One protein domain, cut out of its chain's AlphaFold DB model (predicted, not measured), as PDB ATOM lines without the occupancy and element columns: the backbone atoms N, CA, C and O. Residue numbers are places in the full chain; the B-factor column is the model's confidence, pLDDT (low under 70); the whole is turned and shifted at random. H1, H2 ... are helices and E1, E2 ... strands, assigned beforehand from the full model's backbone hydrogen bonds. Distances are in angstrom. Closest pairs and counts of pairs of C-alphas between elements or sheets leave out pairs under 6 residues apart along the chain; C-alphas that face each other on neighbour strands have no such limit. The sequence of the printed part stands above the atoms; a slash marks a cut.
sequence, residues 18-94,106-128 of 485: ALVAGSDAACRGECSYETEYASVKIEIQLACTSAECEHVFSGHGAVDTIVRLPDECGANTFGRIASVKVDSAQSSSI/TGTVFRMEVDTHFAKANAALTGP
ATOM      1  N   ALA A  18     105.245 110.767 117.637       39.84
ATOM      2  CA  ALA A  18     106.575 111.374 117.588       39.84
ATOM      3  C   ALA A  18     106.566 112.844 117.101       39.84
ATOM      4  O   ALA A  18     107.599 113.503 117.165       39.84
ATOM      5  N   LEU A  19     105.422 113.348 116.616       41.38
ATOM      6  CA  LEU A  19     105.280 114.625 115.906       41.38
ATOM      7  C   LEU A  19     104.087 115.480 116.382       41.38
ATOM      8  O   LEU A  19     103.583 116.298 115.617       41.38
ATOM      9  N   VAL A  20     103.630 115.340 117.634       43.25
ATOM     10  CA  VAL A  20     102.641 116.291 118.184       43.25
ATOM     11  C   VAL A  20     103.325 117.645 118.381       43.25
ATOM     12  O   VAL A  20     104.175 117.793 119.256       43.25
ATOM     13  N   ALA A  21     102.972 118.639 117.564       45.75
ATOM     14  CA  ALA A  21     103.371 120.017 117.825       45.75
ATOM     15  C   ALA A  21     102.689 120.484 119.125       45.75
ATOM     16  O   ALA A  21     101.461 120.448 119.234       45.75
ATOM     17  N   GLY A  22     103.489 120.855 120.129       39.09
ATOM     18  CA  GLY A  22     103.002 121.291 121.438       39.09
ATOM     19  C   GLY A  22     102.150 122.562 121.353       39.09
ATOM     20  O   GLY A  22     102.410 123.449 120.542       39.09
ATOM     21  N   SER A  23     101.148 122.652 122.227       37.38
ATOM     22  CA  SER A  23     100.132 123.714 122.295       37.38
ATOM     23  C   SER A  23     100.636 125.096 122.737       37.38
ATOM     24  O   SER A  23      99.837 126.024 122.804       37.38
ATOM     25  N   ASP A  24     101.929 125.254 123.037       35.62
ATOM     26  CA  ASP A  24     102.500 126.530 123.498       35.62
ATOM     27  C   ASP A  24     103.006 127.430 122.362       35.62
ATOM     28  O   ASP A  24     103.264 128.617 122.581       35.62
ATOM     29  N   ALA A  25     103.066 126.920 121.125       36.16
ATOM     30  CA  ALA A  25     103.214 127.789 119.967       36.16
ATOM     31  C   ALA A  25     101.975 128.689 119.911       36.16
ATOM     32  O   ALA A  25     100.861 128.183 119.903       36.16
ATOM     33  N   ALA A  26     102.164 130.008 119.905       33.59
ATOM     34  CA  ALA A  26     101.131 131.045 119.940       33.59
ATOM     35  C   ALA A  26     100.134 131.001 118.753       33.59
ATOM     36  O   ALA A  26     100.034 131.940 117.964       33.59
ATOM     37  N   CYS A  27      99.366 129.924 118.632       41.09
ATOM     38  CA  CYS A  27      98.346 129.685 117.629       41.09
ATOM     39  C   CYS A  27      97.052 130.353 118.098       41.09
ATOM     40  O   CYS A  27      96.171 129.718 118.664       41.09
ATOM     41  N   ARG A  28      96.945 131.672 117.902       49.62
ATOM     42  CA  ARG A  28      95.672 132.389 118.060       49.62
ATOM     43  C   ARG A  28      94.924 132.329 116.735       49.62
ATOM     44  O   ARG A  28      95.230 133.121 115.846       49.62
ATOM     45  N   GLY A  29      93.997 131.385 116.605       49.59
ATOM     46  CA  GLY A  29      93.158 131.243 115.419       49.59
ATOM     47  C   GLY A  29      91.687 131.496 115.707       49.59
ATOM     48  O   GLY A  29      91.197 131.188 116.788       49.59
ATOM     49  N   GLU A  30      90.980 132.068 114.733       53.53
ATOM     50  CA  GLU A  30      89.518 132.024 114.707       53.53
ATOM     51  C   GLU A  30      89.099 130.689 114.092       53.53
ATOM     52  O   GLU A  30      89.503 130.365 112.972       53.53
ATOM     53  N   CYS A  31      88.324 129.913 114.846       55.81
ATOM     54  CA  CYS A  31      87.790 128.628 114.420       55.81
ATOM     55  C   CYS A  31      86.370 128.827 113.874       55.81
ATOM     56  O   CYS A  31      85.503 129.384 114.549       55.81
ATOM     57  N   SER A  32      86.136 128.376 112.641       55.09
ATOM     58  CA  SER A  32      84.795 128.291 112.049       55.09
ATOM     59  C   SER A  32      84.452 126.833 111.764       55.09
ATOM     60  O   SER A  32      85.325 126.053 111.377       55.09
ATOM     61  N   TYR A  33      83.199 126.459 112.030       54.25
ATOM     62  CA  TYR A  33      82.744 125.072 112.018       54.25
ATOM     63  C   TYR A  33      81.747 124.817 110.892       54.25
ATOM     64  O   TYR A  33      80.839 125.613 110.648       54.25
ATOM     65  N   GLU A  34      81.886 123.654 110.266       50.44
ATOM     66  CA  GLU A  34      80.858 123.043 109.433       50.44
ATOM     67  C   GLU A  34      80.731 121.582 109.883       50.44
ATOM     68  O   GLU A  34      81.700 120.819 109.864       50.44
ATOM     69  N   THR A  35      79.562 121.213 110.408       41.94
ATOM     70  CA  THR A  35      79.303 119.863 110.917       41.94
ATOM     71  C   THR A  35      78.724 118.989 109.814       41.94
ATOM     72  O   THR A  35      77.611 119.217 109.343       41.94
ATOM     73  N   GLU A  36      79.463 117.948 109.441       45.56
ATOM     74  CA  GLU A  36      78.962 116.834 108.639       45.56
ATOM     75  C   GLU A  36      78.805 115.616 109.563       45.56
ATOM     76  O   GLU A  36      79.610 115.424 110.473       45.56
ATOM     77  N   TYR A  37      77.755 114.813 109.369       39.91
ATOM     78  CA  TYR A  37      77.204 113.828 110.325       39.91
ATOM     79  C   TYR A  37      78.149 112.708 110.829       39.91
ATOM     80  O   TYR A  37      77.714 111.836 111.573       39.91
ATOM     81  N   ALA A  38      79.430 112.717 110.465       47.88
ATOM     82  CA  ALA A  38      80.444 111.780 110.952       47.88
ATOM     83  C   ALA A  38      81.851 112.401 111.083       47.88
ATOM     84  O   ALA A  38      82.811 111.696 111.391       47.88
ATOM     85  N   SER A  39      82.009 113.706 110.828       54.94
ATOM     86  CA  SER A  39      83.318 114.359 110.836       54.94
ATOM     87  C   SER A  39      83.207 115.854 111.091       54.94
ATOM     88  O   SER A  39      82.430 116.547 110.433       54.94
ATOM     89  N   VAL A  40      84.045 116.368 111.989       66.69
ATOM     90  CA  VAL A  40      84.171 117.813 112.177       66.69
ATOM     91  C   VAL A  40      85.234 118.313 111.212       66.69
ATOM     92  O   VAL A  40      86.391 117.898 111.295       66.69
ATOM     93  N   LYS A  41      84.839 119.199 110.298       75.94
ATOM     94  CA  LYS A  41      85.776 119.988 109.504       75.94
ATOM     95  C   LYS A  41      85.872 121.372 110.134       75.94
ATOM     96  O   LYS A  41      84.864 122.049 110.330       75.94
ATOM     97  N   ILE A  42      87.090 121.768 110.477       77.19
ATOM     98  CA  ILE A  42      87.383 123.039 111.133       77.19
ATOM     99  C   ILE A  42      88.288 123.827 110.207       77.19
ATOM    100  O   ILE A  42      89.334 123.334 109.782       77.19
ATOM    101  N   GLU A  43      87.902 125.057 109.903       80.44
ATOM    102  CA  GLU A  43      88.799 125.992 109.241       80.44
ATOM    103  C   GLU A  43      89.448 126.892 110.292       80.44
ATOM    104  O   GLU A  43      88.752 127.523 111.094       80.44
ATOM    105  N   ILE A  44      90.781 126.931 110.284       78.06
ATOM    106  CA  ILE A  44      91.601 127.683 111.234       78.06
ATOM    107  C   ILE A  44      92.462 128.677 110.463       78.06
ATOM    108  O   ILE A  44      93.193 128.305 109.542       78.06
ATOM    109  N   GLN A  45      92.417 129.945 110.868       75.31
ATOM    110  CA  GLN A  45      93.420 130.926 110.462       75.31
ATOM    111  C   GLN A  45      94.565 130.937 111.471       75.31
ATOM    112  O   GLN A  45      94.353 131.201 112.649       75.31
ATOM    113  N   LEU A  46      95.783 130.659 111.017       75.69
ATOM    114  CA  LEU A  46      96.980 130.606 111.845       75.69
ATOM    115  C   LEU A  46      97.959 131.709 111.443       75.69
ATOM    116  O   LEU A  46      98.482 131.699 110.331       75.69
ATOM    117  N   ALA A  47      98.263 132.632 112.355       75.44
ATOM    118  CA  ALA A  47      99.352 133.590 112.176       75.44
ATOM    119  C   ALA A  47     100.634 133.078 112.846       75.44
ATOM    120  O   ALA A  47     100.740 133.073 114.072       75.44
ATOM    121  N   CYS A  48     101.629 132.687 112.047       69.75
ATOM    122  CA  CYS A  48     102.917 132.259 112.584       69.75
ATOM    123  C   CYS A  48     103.844 133.450 112.827       69.75
ATOM    124  O   CYS A  48     104.339 134.066 111.883       69.75
ATOM    125  N   THR A  49     104.118 133.752 114.099       68.94
ATOM    126  CA  THR A  49     105.052 134.818 114.510       68.94
ATOM    127  C   THR A  49     106.278 134.309 115.276       68.94
ATOM    128  O   THR A  49     107.115 135.115 115.678       68.94
ATOM    129  N   SER A  50     106.391 132.996 115.508       67.25
ATOM    130  CA  SER A  50     107.497 132.361 116.239       67.25
ATOM    131  C   SER A  50     108.006 131.105 115.524       67.25
ATOM    132  O   SER A  50     107.282 130.485 114.744       67.25
ATOM    133  N   ALA A  51     109.241 130.703 115.841       67.81
ATOM    134  CA  ALA A  51     109.860 129.476 115.328       67.81
ATOM    135  C   ALA A  51     109.114 128.195 115.762       67.81
ATOM    136  O   ALA A  51     109.192 127.170 115.092       67.81
ATOM    137  N   GLU A  52     108.360 128.247 116.863       66.12
ATOM    138  CA  GLU A  52     107.536 127.122 117.328       66.12
ATOM    139  C   GLU A  52     106.347 126.867 116.389       66.12
ATOM    140  O   GLU A  52     105.997 125.718 116.140       66.12
ATOM    141  N   CYS A  53     105.776 127.920 115.792       67.56
ATOM    142  CA  CYS A  53     104.718 127.793 114.785       67.56
ATOM    143  C   CYS A  53     105.245 127.197 113.469       67.56
ATOM    144  O   CYS A  53     104.570 126.398 112.821       67.56
ATOM    145  N   GLU A  54     106.492 127.520 113.100       70.81
ATOM    146  CA  GLU A  54     107.169 126.918 111.942       70.81
ATOM    147  C   GLU A  54     107.398 125.409 112.099       70.81
ATOM    148  O   GLU A  54     107.540 124.714 111.093       70.81
ATOM    149  N   HIS A  55     107.364 124.868 113.323       73.44
ATOM    150  CA  HIS A  55     107.532 123.433 113.546       73.44
ATOM    151  C   HIS A  55     106.438 122.600 112.862       73.44
ATOM    152  O   HIS A  55     106.738 121.530 112.336       73.44
ATOM    153  N   VAL A  56     105.201 123.107 112.779       78.06
ATOM    154  CA  VAL A  56     104.096 122.451 112.047       78.06
ATOM    155  C   VAL A  56     104.418 122.296 110.556       78.06
ATOM    156  O   VAL A  56     103.955 121.365 109.909       78.06
ATOM    157  N   PHE A  57     105.243 123.181 110.000       81.00
ATOM    158  CA  PHE A  57     105.656 123.147 108.597       81.00
ATOM    159  C   PHE A  57     106.996 122.437 108.374       81.00
ATOM    160  O   PHE A  57     107.447 122.317 107.234       81.00
ATOM    161  N   SER A  58     107.644 121.977 109.444       75.56
ATOM    162  CA  SER A  58     108.930 121.291 109.376       75.56
ATOM    163  C   SER A  58     108.775 119.811 108.987       75.56
ATOM    164  O   SER A  58     107.684 119.243 109.002       75.56
ATOM    165  N   GLY A  59     109.870 119.160 108.583       79.62
ATOM    166  CA  GLY A  59     109.848 117.748 108.190       79.62
ATOM    167  C   GLY A  59     109.143 117.505 106.850       79.62
ATOM    168  O   GLY A  59     109.652 117.904 105.805       79.62
ATOM    169  N   HIS A  60     108.002 116.811 106.878       82.25
ATOM    170  CA  HIS A  60     107.217 116.452 105.687       82.25
ATOM    171  C   HIS A  60     106.167 117.511 105.303       82.25
ATOM    172  O   HIS A  60     105.456 117.340 104.313       82.25
ATOM    173  N   GLY A  61     106.119 118.622 106.044       85.12
ATOM    174  CA  GLY A  61     105.150 119.697 105.867       85.12
ATOM    175  C   GLY A  61     103.904 119.516 106.733       85.12
ATOM    176  O   GLY A  61     103.730 118.502 107.399       85.12
ATOM    177  N   ALA A  62     103.028 120.522 106.712       86.31
ATOM    178  CA  ALA A  62     101.869 120.572 107.601       86.31
ATOM    179  C   ALA A  62     100.767 119.569 107.239       86.31
ATOM    180  O   ALA A  62     100.076 119.082 108.124       86.31
ATOM    181  N   VAL A  63     100.580 119.258 105.953       90.38
ATOM    182  CA  VAL A  63      99.538 118.315 105.517       90.38
ATOM    183  C   VAL A  63      99.822 116.929 106.100       90.38
ATOM    184  O   VAL A  63     100.959 116.474 106.062       90.38
ATOM    185  N   ASP A  64      98.782 116.283 106.630       88.19
ATOM    186  CA  ASP A  64      98.829 115.009 107.366       88.19
ATOM    187  C   ASP A  64      99.532 115.052 108.734       88.19
ATOM    188  O   ASP A  64      99.653 114.020 109.401       88.19
ATOM    189  N   THR A  65      99.922 116.237 109.214       85.81
ATOM    190  CA  THR A  65     100.372 116.412 110.599       85.81
ATOM    191  C   THR A  65      99.175 116.396 111.551       85.81
ATOM    192  O   THR A  65      98.141 117.019 111.285       85.81
ATOM    193  N   ILE A  66      99.322 115.687 112.676       84.31
ATOM    194  CA  ILE A  66      98.349 115.692 113.774       84.31
ATOM    195  C   ILE A  66      98.690 116.821 114.731       84.31
ATOM    196  O   ILE A  66      99.788 116.873 115.285       84.31
ATOM    197  N   VAL A  67      97.729 117.712 114.932       81.25
ATOM    198  CA  VAL A  67      97.861 118.869 115.809       81.25
ATOM    199  C   VAL A  67      96.881 118.771 116.963       81.25
ATOM    200  O   VAL A  67      95.777 118.239 116.821       81.25
ATOM    201  N   ARG A  68      97.298 119.297 118.115       78.69
ATOM    202  CA  ARG A  68      96.392 119.550 119.228       78.69
ATOM    203  C   ARG A  68      95.610 120.826 118.937       78.69
ATOM    204  O   ARG A  68      96.203 121.855 118.616       78.69
ATOM    205  N   LEU A  69      94.295 120.739 119.036       76.12
ATOM    206  CA  LEU A  69      93.398 121.870 118.885       76.12
ATOM    207  C   LEU A  69      93.219 122.579 120.236       76.12
ATOM    208  O   LEU A  69      93.260 121.917 121.276       76.12
ATOM    209  N   PRO A  70      93.050 123.913 120.243       70.25
ATOM    210  CA  PRO A  70      92.620 124.631 121.435       70.25
ATOM    211  C   PRO A  70      91.252 124.133 121.914       70.25
ATOM    212  O   PRO A  70      90.403 123.796 121.088       70.25
ATOM    213  N   ASP A  71      91.012 124.185 123.226       68.56
ATOM    214  CA  ASP A  71      89.750 123.741 123.842       68.56
ATOM    215  C   ASP A  71      88.521 124.507 123.292       68.56
ATOM    216  O   ASP A  71      87.395 124.017 123.329       68.56
ATOM    217  N   GLU A  72      88.721 125.711 122.742       69.50
ATOM    218  CA  GLU A  72      87.672 126.513 122.098       69.50
ATOM    219  C   GLU A  72      87.343 126.114 120.646       69.50
ATOM    220  O   GLU A  72      86.367 126.613 120.084       69.50
ATOM    221  N   CYS A  73      88.116 125.221 120.022       65.62
ATOM    222  CA  CYS A  73      87.980 124.861 118.605       65.62
ATOM    223  C   CYS A  73      87.134 123.599 118.353       65.62
ATOM    224  O   CYS A  73      87.294 122.936 117.330       65.62
ATOM    225  N   GLY A  74      86.179 123.310 119.238       65.44
ATOM    226  CA  GLY A  74      85.201 122.227 119.098       65.44
ATOM    227  C   GLY A  74      85.399 121.110 120.120       65.44
ATOM    228  O   GLY A  74      86.212 121.223 121.026       65.44
ATOM    229  N   ALA A  75      84.649 120.016 119.972       65.38
ATOM    230  CA  ALA A  75      84.701 118.877 120.898       65.38
ATOM    231  C   ALA A  75      85.984 118.025 120.777       65.38
ATOM    232  O   ALA A  75      86.174 117.085 121.541       65.38
ATOM    233  N   ASN A  76      86.857 118.325 119.809       69.50
ATOM    234  CA  ASN A  76      87.991 117.475 119.462       69.50
ATOM    235  C   ASN A  76      89.295 118.075 119.971       69.50
ATOM    236  O   ASN A  76      89.703 119.140 119.517       69.50
ATOM    237  N   THR A  77      90.013 117.338 120.812       76.12
ATOM    238  CA  THR A  77      91.352 117.736 121.269       76.12
ATOM    239  C   THR A  77      92.405 117.630 120.163       76.12
ATOM    240  O   THR A  77      93.418 118.327 120.193       76.12
ATOM    241  N   PHE A  78      92.194 116.764 119.168       82.81
ATOM    242  CA  PHE A  78      93.151 116.513 118.091       82.81
ATOM    243  C   PHE A  78      92.494 116.592 116.723       82.81
ATOM    244  O   PHE A  78      91.330 116.234 116.552       82.81
ATOM    245  N   GLY A  79      93.282 116.993 115.730       85.44
ATOM    246  CA  GLY A  79      92.869 116.972 114.339       85.44
ATOM    247  C   GLY A  79      94.045 116.775 113.391       85.44
ATOM    248  O   GLY A  79      95.200 117.043 113.726       85.44
ATOM    249  N   ARG A  80      93.742 116.278 112.198       88.44
ATOM    250  CA  ARG A  80      94.670 116.151 111.077       88.44
ATOM    251  C   ARG A  80      94.560 117.390 110.204       88.44
ATOM    252  O   ARG A  80      93.464 117.743 109.778       88.44
ATOM    253  N   ILE A  81      95.685 118.013 109.868       89.50
ATOM    254  CA  ILE A  81      95.701 119.076 108.858       89.50
ATOM    255  C   ILE A  81      95.450 118.439 107.485       89.50
ATOM    256  O   ILE A  81      96.321 117.789 106.907       89.50
ATOM    257  N   ALA A  82      94.242 118.627 106.961       90.69
ATOM    258  CA  ALA A  82      93.818 118.126 105.662       90.69
ATOM    259  C   ALA A  82      94.367 118.983 104.516       90.69
ATOM    260  O   ALA A  82      94.720 118.464 103.456       90.69
ATOM    261  N   SER A  83      94.448 120.299 104.720       91.25
ATOM    262  CA  SER A  83      95.050 121.214 103.754       91.25
ATOM    263  C   SER A  83      95.586 122.477 104.426       91.25
ATOM    264  O   SER A  83      95.108 122.891 105.480       91.25
ATOM    265  N   VAL A  84      96.592 123.098 103.805       89.50
ATOM    266  CA  VAL A  84      97.106 124.409 104.209       89.50
ATOM    267  C   VAL A  84      97.333 125.288 102.988       89.50
ATOM    268  O   VAL A  84      97.833 124.829 101.958       89.50
ATOM    269  N   LYS A  85      96.964 126.563 103.093       89.75
ATOM    270  CA  LYS A  85      97.213 127.586 102.072       89.75
ATOM    271  C   LYS A  85      97.633 128.884 102.748       89.75
ATOM    272  O   LYS A  85      97.198 129.181 103.854       89.75
ATOM    273  N   VAL A  86      98.468 129.669 102.081       85.56
ATOM    274  CA  VAL A  86      98.760 131.042 102.518       85.56
ATOM    275  C   VAL A  86      97.487 131.868 102.335       85.56
ATOM    276  O   VAL A  86      96.910 131.855 101.244       85.56
ATOM    277  N   ASP A  87      97.025 132.546 103.385       77.94
ATOM    278  CA  ASP A  87      95.803 133.346 103.302       77.94
ATOM    279  C   ASP A  87      96.050 134.582 102.422       77.94
ATOM    280  O   ASP A  87      97.084 135.242 102.502       77.94
ATOM    281  N   SER A  88      95.100 134.920 101.558       72.88
ATOM    282  CA  SER A  88      95.148 136.168 100.793       72.88
ATOM    283  C   SER A  88      95.120 137.423 101.681       72.88
ATOM    284  O   SER A  88      95.633 138.469 101.284       72.88
ATOM    285  N   ALA A  89      94.552 137.326 102.887       65.94
ATOM    286  CA  ALA A  89      94.417 138.410 103.847       65.94
ATOM    287  C   ALA A  89      95.552 138.377 104.888       65.94
ATOM    288  O   ALA A  89      95.365 138.033 106.049       65.94
ATOM    289  N   GLN A  90      96.752 138.788 104.474       66.44
ATOM    290  CA  GLN A  90      97.954 138.831 105.327       66.44
ATOM    291  C   GLN A  90      97.934 139.938 106.410       66.44
ATOM    292  O   GLN A  90      98.936 140.151 107.087       66.44
ATOM    293  N   SER A  91      96.838 140.693 106.563       54.62
ATOM    294  CA  SER A  91      96.796 141.877 107.437       54.62
ATOM    295  C   SER A  91      95.447 142.174 108.100       54.62
ATOM    296  O   SER A  91      95.272 143.269 108.638       54.62
ATOM    297  N   SER A  92      94.462 141.278 108.049       46.38
ATOM    298  CA  SER A  92      93.203 141.502 108.766       46.38
ATOM    299  C   SER A  92      93.364 141.094 110.223       46.38
ATOM    300  O   SER A  92      93.790 139.984 110.522       46.38
ATOM    301  N   SER A  93      93.037 142.017 111.124       47.62
ATOM    302  CA  SER A  93      92.889 141.775 112.557       47.62
ATOM    303  C   SER A  93      92.125 140.472 112.792       47.62
ATOM    304  O   SER A  93      90.920 140.438 112.547       47.62
ATOM    305  N   ILE A  94      92.823 139.433 113.251       50.88
ATOM    306  CA  ILE A  94      92.205 138.209 113.767       50.88
ATOM    307  C   ILE A  94      91.265 138.669 114.881       50.88
ATOM    308  O   ILE A  94      91.717 139.222 115.896       50.88
ATOM    309  N   THR A 106     104.370 140.655 111.787       56.44
ATOM    310  CA  THR A 106     105.139 140.454 110.539       56.44
ATOM    311  C   THR A 106     105.169 138.983 110.105       56.44
ATOM    312  O   THR A 106     106.111 138.554 109.444       56.44
ATOM    313  N   GLY A 107     104.184 138.191 110.535       64.50
ATOM    314  CA  GLY A 107     104.096 136.751 110.285       64.50
ATOM    315  C   GLY A 107     103.260 136.414 109.053       64.50
ATOM    316  O   GLY A 107     102.371 137.176 108.685       64.50
ATOM    317  N   THR A 108     103.528 135.262 108.429       75.12
ATOM    318  CA  THR A 108     102.656 134.744 107.362       75.12
ATOM    319  C   THR A 108     101.382 134.184 107.987       75.12
ATOM    320  O   THR A 108     101.452 133.381 108.922       75.12
ATOM    321  N   VAL A 109     100.227 134.603 107.472       78.19
ATOM    322  CA  VAL A 109      98.925 134.041 107.850       78.19
ATOM    323  C   VAL A 109      98.611 132.855 106.943       78.19
ATOM    324  O   VAL A 109      98.663 132.966 105.715       78.19
ATOM    325  N   PHE A 110      98.283 131.723 107.547       82.31
ATOM    326  CA  PHE A 110      97.866 130.502 106.876       82.31
ATOM    327  C   PHE A 110      96.396 130.226 107.154       82.31
ATOM    328  O   PHE A 110      95.902 130.480 108.247       82.31
ATOM    329  N   ARG A 111      95.715 129.653 106.171       83.88
ATOM    330  CA  ARG A 111      94.390 129.065 106.308       83.88
ATOM    331  C   ARG A 111      94.538 127.557 106.229       83.88
ATOM    332  O   ARG A 111      95.100 127.042 105.257       83.88
ATOM    333  N   MET A 112      94.086 126.873 107.267       86.38
ATOM    334  CA  MET A 112      94.193 125.429 107.421       86.38
ATOM    335  C   MET A 112      92.806 124.818 107.504       86.38
ATOM    336  O   MET A 112      91.945 125.329 108.214       86.38
ATOM    337  N   GLU A 113      92.616 123.703 106.812       88.75
ATOM    338  CA  GLU A 113      91.485 122.816 107.053       88.75
ATOM    339  C   GLU A 113      91.968 121.676 107.940       88.75
ATOM    340  O   GLU A 113      92.923 120.976 107.594       88.75
ATOM    341  N   VAL A 114      91.306 121.492 109.075       87.06
ATOM    342  CA  VAL A 114      91.566 120.417 110.025       87.06
ATOM    343  C   VAL A 114      90.359 119.487 110.061       87.06
ATOM    344  O   VAL A 114      89.222 119.951 110.091       87.06
ATOM    345  N   ASP A 115      90.599 118.177 110.035       86.88
ATOM    346  CA  ASP A 115      89.555 117.159 110.147       86.88
ATOM    347  C   ASP A 115      89.906 116.059 111.157       86.88
ATOM    348  O   ASP A 115      91.037 115.947 111.625       86.88
ATOM    349  N   THR A 116      88.921 115.228 111.494       85.31
ATOM    350  CA  THR A 116      89.100 114.016 112.312       85.31
ATOM    351  C   THR A 116      89.211 112.743 111.466       85.31
ATOM    352  O   THR A 116      89.107 111.633 111.983       85.31
ATOM    353  N   HIS A 117      89.458 112.865 110.155       85.94
ATOM    354  CA  HIS A 117      89.631 111.723 109.255       85.94
ATOM    355  C   HIS A 117      91.068 111.206 109.302       85.94
ATOM    356  O   HIS A 117      91.773 111.169 108.290       85.94
ATOM    357  N   PHE A 118      91.517 110.791 110.481       86.69
ATOM    358  CA  PHE A 118      92.896 110.364 110.706       86.69
ATOM    359  C   PHE A 118      93.337 109.222 109.776       86.69
ATOM    360  O   PHE A 118      94.483 109.203 109.338       86.69
ATOM    361  N   ALA A 119      92.417 108.339 109.371       82.75
ATOM    362  CA  ALA A 119      92.684 107.268 108.408       82.75
ATOM    363  C   ALA A 119      93.107 107.760 107.005       82.75
ATOM    364  O   ALA A 119      93.659 106.983 106.230       82.75
ATOM    365  N   LYS A 120      92.868 109.038 106.664       87.19
ATOM    366  CA  LYS A 120      93.337 109.657 105.410       87.19
ATOM    367  C   LYS A 120      94.792 110.134 105.482       87.19
ATOM    368  O   LYS A 120      95.337 110.494 104.442       87.19
ATOM    369  N   ALA A 121      95.407 110.164 106.666       88.06
ATOM    370  CA  ALA A 121      96.787 110.608 106.823       88.06
ATOM    371  C   ALA A 121      97.777 109.639 106.166       88.06
ATOM    372  O   ALA A 121      97.659 108.415 106.286       88.06
ATOM    373  N   ASN A 122      98.807 110.180 105.517       88.50
ATOM    374  CA  ASN A 122      99.882 109.371 104.969       88.50
ATOM    375  C   ASN A 122     100.819 108.852 106.074       88.50
ATOM    376  O   ASN A 122     101.788 109.507 106.459       88.50
ATOM    377  N   ALA A 123     100.580 107.618 106.524       86.56
ATOM    378  CA  ALA A 123     101.381 106.954 107.555       86.56
ATOM    379  C   ALA A 123     102.890 106.878 107.246       86.56
ATOM    380  O   ALA A 123     103.698 106.827 108.173       86.56
ATOM    381  N   ALA A 124     103.296 106.889 105.967       86.50
ATOM    382  CA  ALA A 124     104.712 106.886 105.595       86.50
ATOM    383  C   ALA A 124     105.414 108.221 105.904       86.50
ATOM    384  O   ALA A 124     106.636 108.245 106.032       86.50
ATOM    385  N   LEU A 125     104.652 109.314 106.013       85.19
ATOM    386  CA  LEU A 125     105.155 110.652 106.318       85.19
ATOM    387  C   LEU A 125     104.991 110.994 107.804       85.19
ATOM    388  O   LEU A 125     105.956 111.400 108.447       85.19
ATOM    389  N   THR A 126     103.793 110.777 108.351       80.94
ATOM    390  CA  THR A 126     103.448 111.131 109.738       80.94
ATOM    391  C   THR A 126     104.074 110.177 110.761       80.94
ATOM    392  O   THR A 126     104.301 110.551 111.911       80.94
ATOM    393  N   GLY A 127     104.380 108.941 110.349       83.25
ATOM    394  CA  GLY A 127     104.735 107.860 111.263       83.25
ATOM    395  C   GLY A 127     103.524 107.335 112.047       83.25
ATOM    396  O   GLY A 127     102.399 107.811 111.862       83.25
ATOM    397  N   PRO A 128     103.721 106.316 112.902       84.88
ATOM    398  CA  PRO A 128     102.626 105.719 113.647       84.88
ATOM    399  C   PRO A 128     102.110 106.647 114.752       84.88
ATOM    400  O   PRO A 128     102.896 107.210 115.519       84.88
TER     401      PRO A 128
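Overview. This is residues 18 to 94 and 106 to 128 of the 485 residues of an uncharacterized protein of Mycena chlorophos (UniProt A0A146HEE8). A single strongly twisted sheet of five strands makes the core, with the long strands E2, E5 and E4 side by side, E1 along one edge and the short E3 at the other, beside residues 78 to 80 of E4, which bends farther on, at residue 82. The short helix H1 sits beside the strands, and the short helix H2 lies out past E3, farthest of the elements from the mean of the C-alphas. The printed part has 100 residues, in the order E1, E2, H1, E3, E4, E5, H2 along the chain; the sheet's order is E1, E2, E5, E4, E3, antiparallel throughout. The class is mixed, helices and strands, with 47 residues, under half, in named elements. The whole is compact, with a radius of gyration of the C-alphas of 12.9 A and spans of 35 by 31 by 23 A.

Arrangement. In the sheet, E2, residues 39 to 48, and E5, residues 108 to 115, are antiparallel at 165 degrees, with N 42 and O 114 within hydrogen-bond range at 2.8 A. On the other side of E2, the edge strand E1, residues 31 to 36, forms a hairpin with it; N 32 and O 43 are 3.2 A apart. E4, residues 78 to 86, is antiparallel to E5 at 140 degrees, with N 82 and O 113 at 2.8 A. E4 bends by 65 degrees at residue 82, and its pairing is staggered: residues 80 to 86 pair with E5, residues 78 to 80 with the edge strand E3, residues 66 to 68. E3 and E4 form a hairpin, with N 67 and O 79 at 2.9 A. H1, residues 51 to 57, is on the sheet at a height of 7.1 A, over none of its strands; its closest C-alpha pair with E2 is Cys 48 and Glu 54, 6.9 A. H2, residues 123 to 126, is not on the sheet; the closest C-alphas of E3 and H2 are those of Ile 66 and Thr 126, 7.9 A apart. H1 has 1 of 3 O i to N i+4 pairs within hydrogen-bond range but 4 of 4 O i to N i+3 pairs; H2 is too short for an O i to N i+4 pair.

Along the chain. E2 is 26.6 A from first to last C-alpha, E5 22.1 A, E4 22.0 A and E1 15.8 A. E1 begins with C-alpha 31 at (87.790, 128.628, 114.420), and H2 ends with C-alpha 126 at (103.448, 111.131, 109.738).

Size, cuts and confidence. The C-alphas farthest apart are those of Tyr 37 and Thr 106, 38.6 A. Residues 95 to 105 are not printed; C-alphas 94 and 106 are 13.5 A apart across the cut. Of the links printed whole, none is long. The mean pLDDT of the printed part is 70.3, with 43 residues under 70, among them residues 18 to 40.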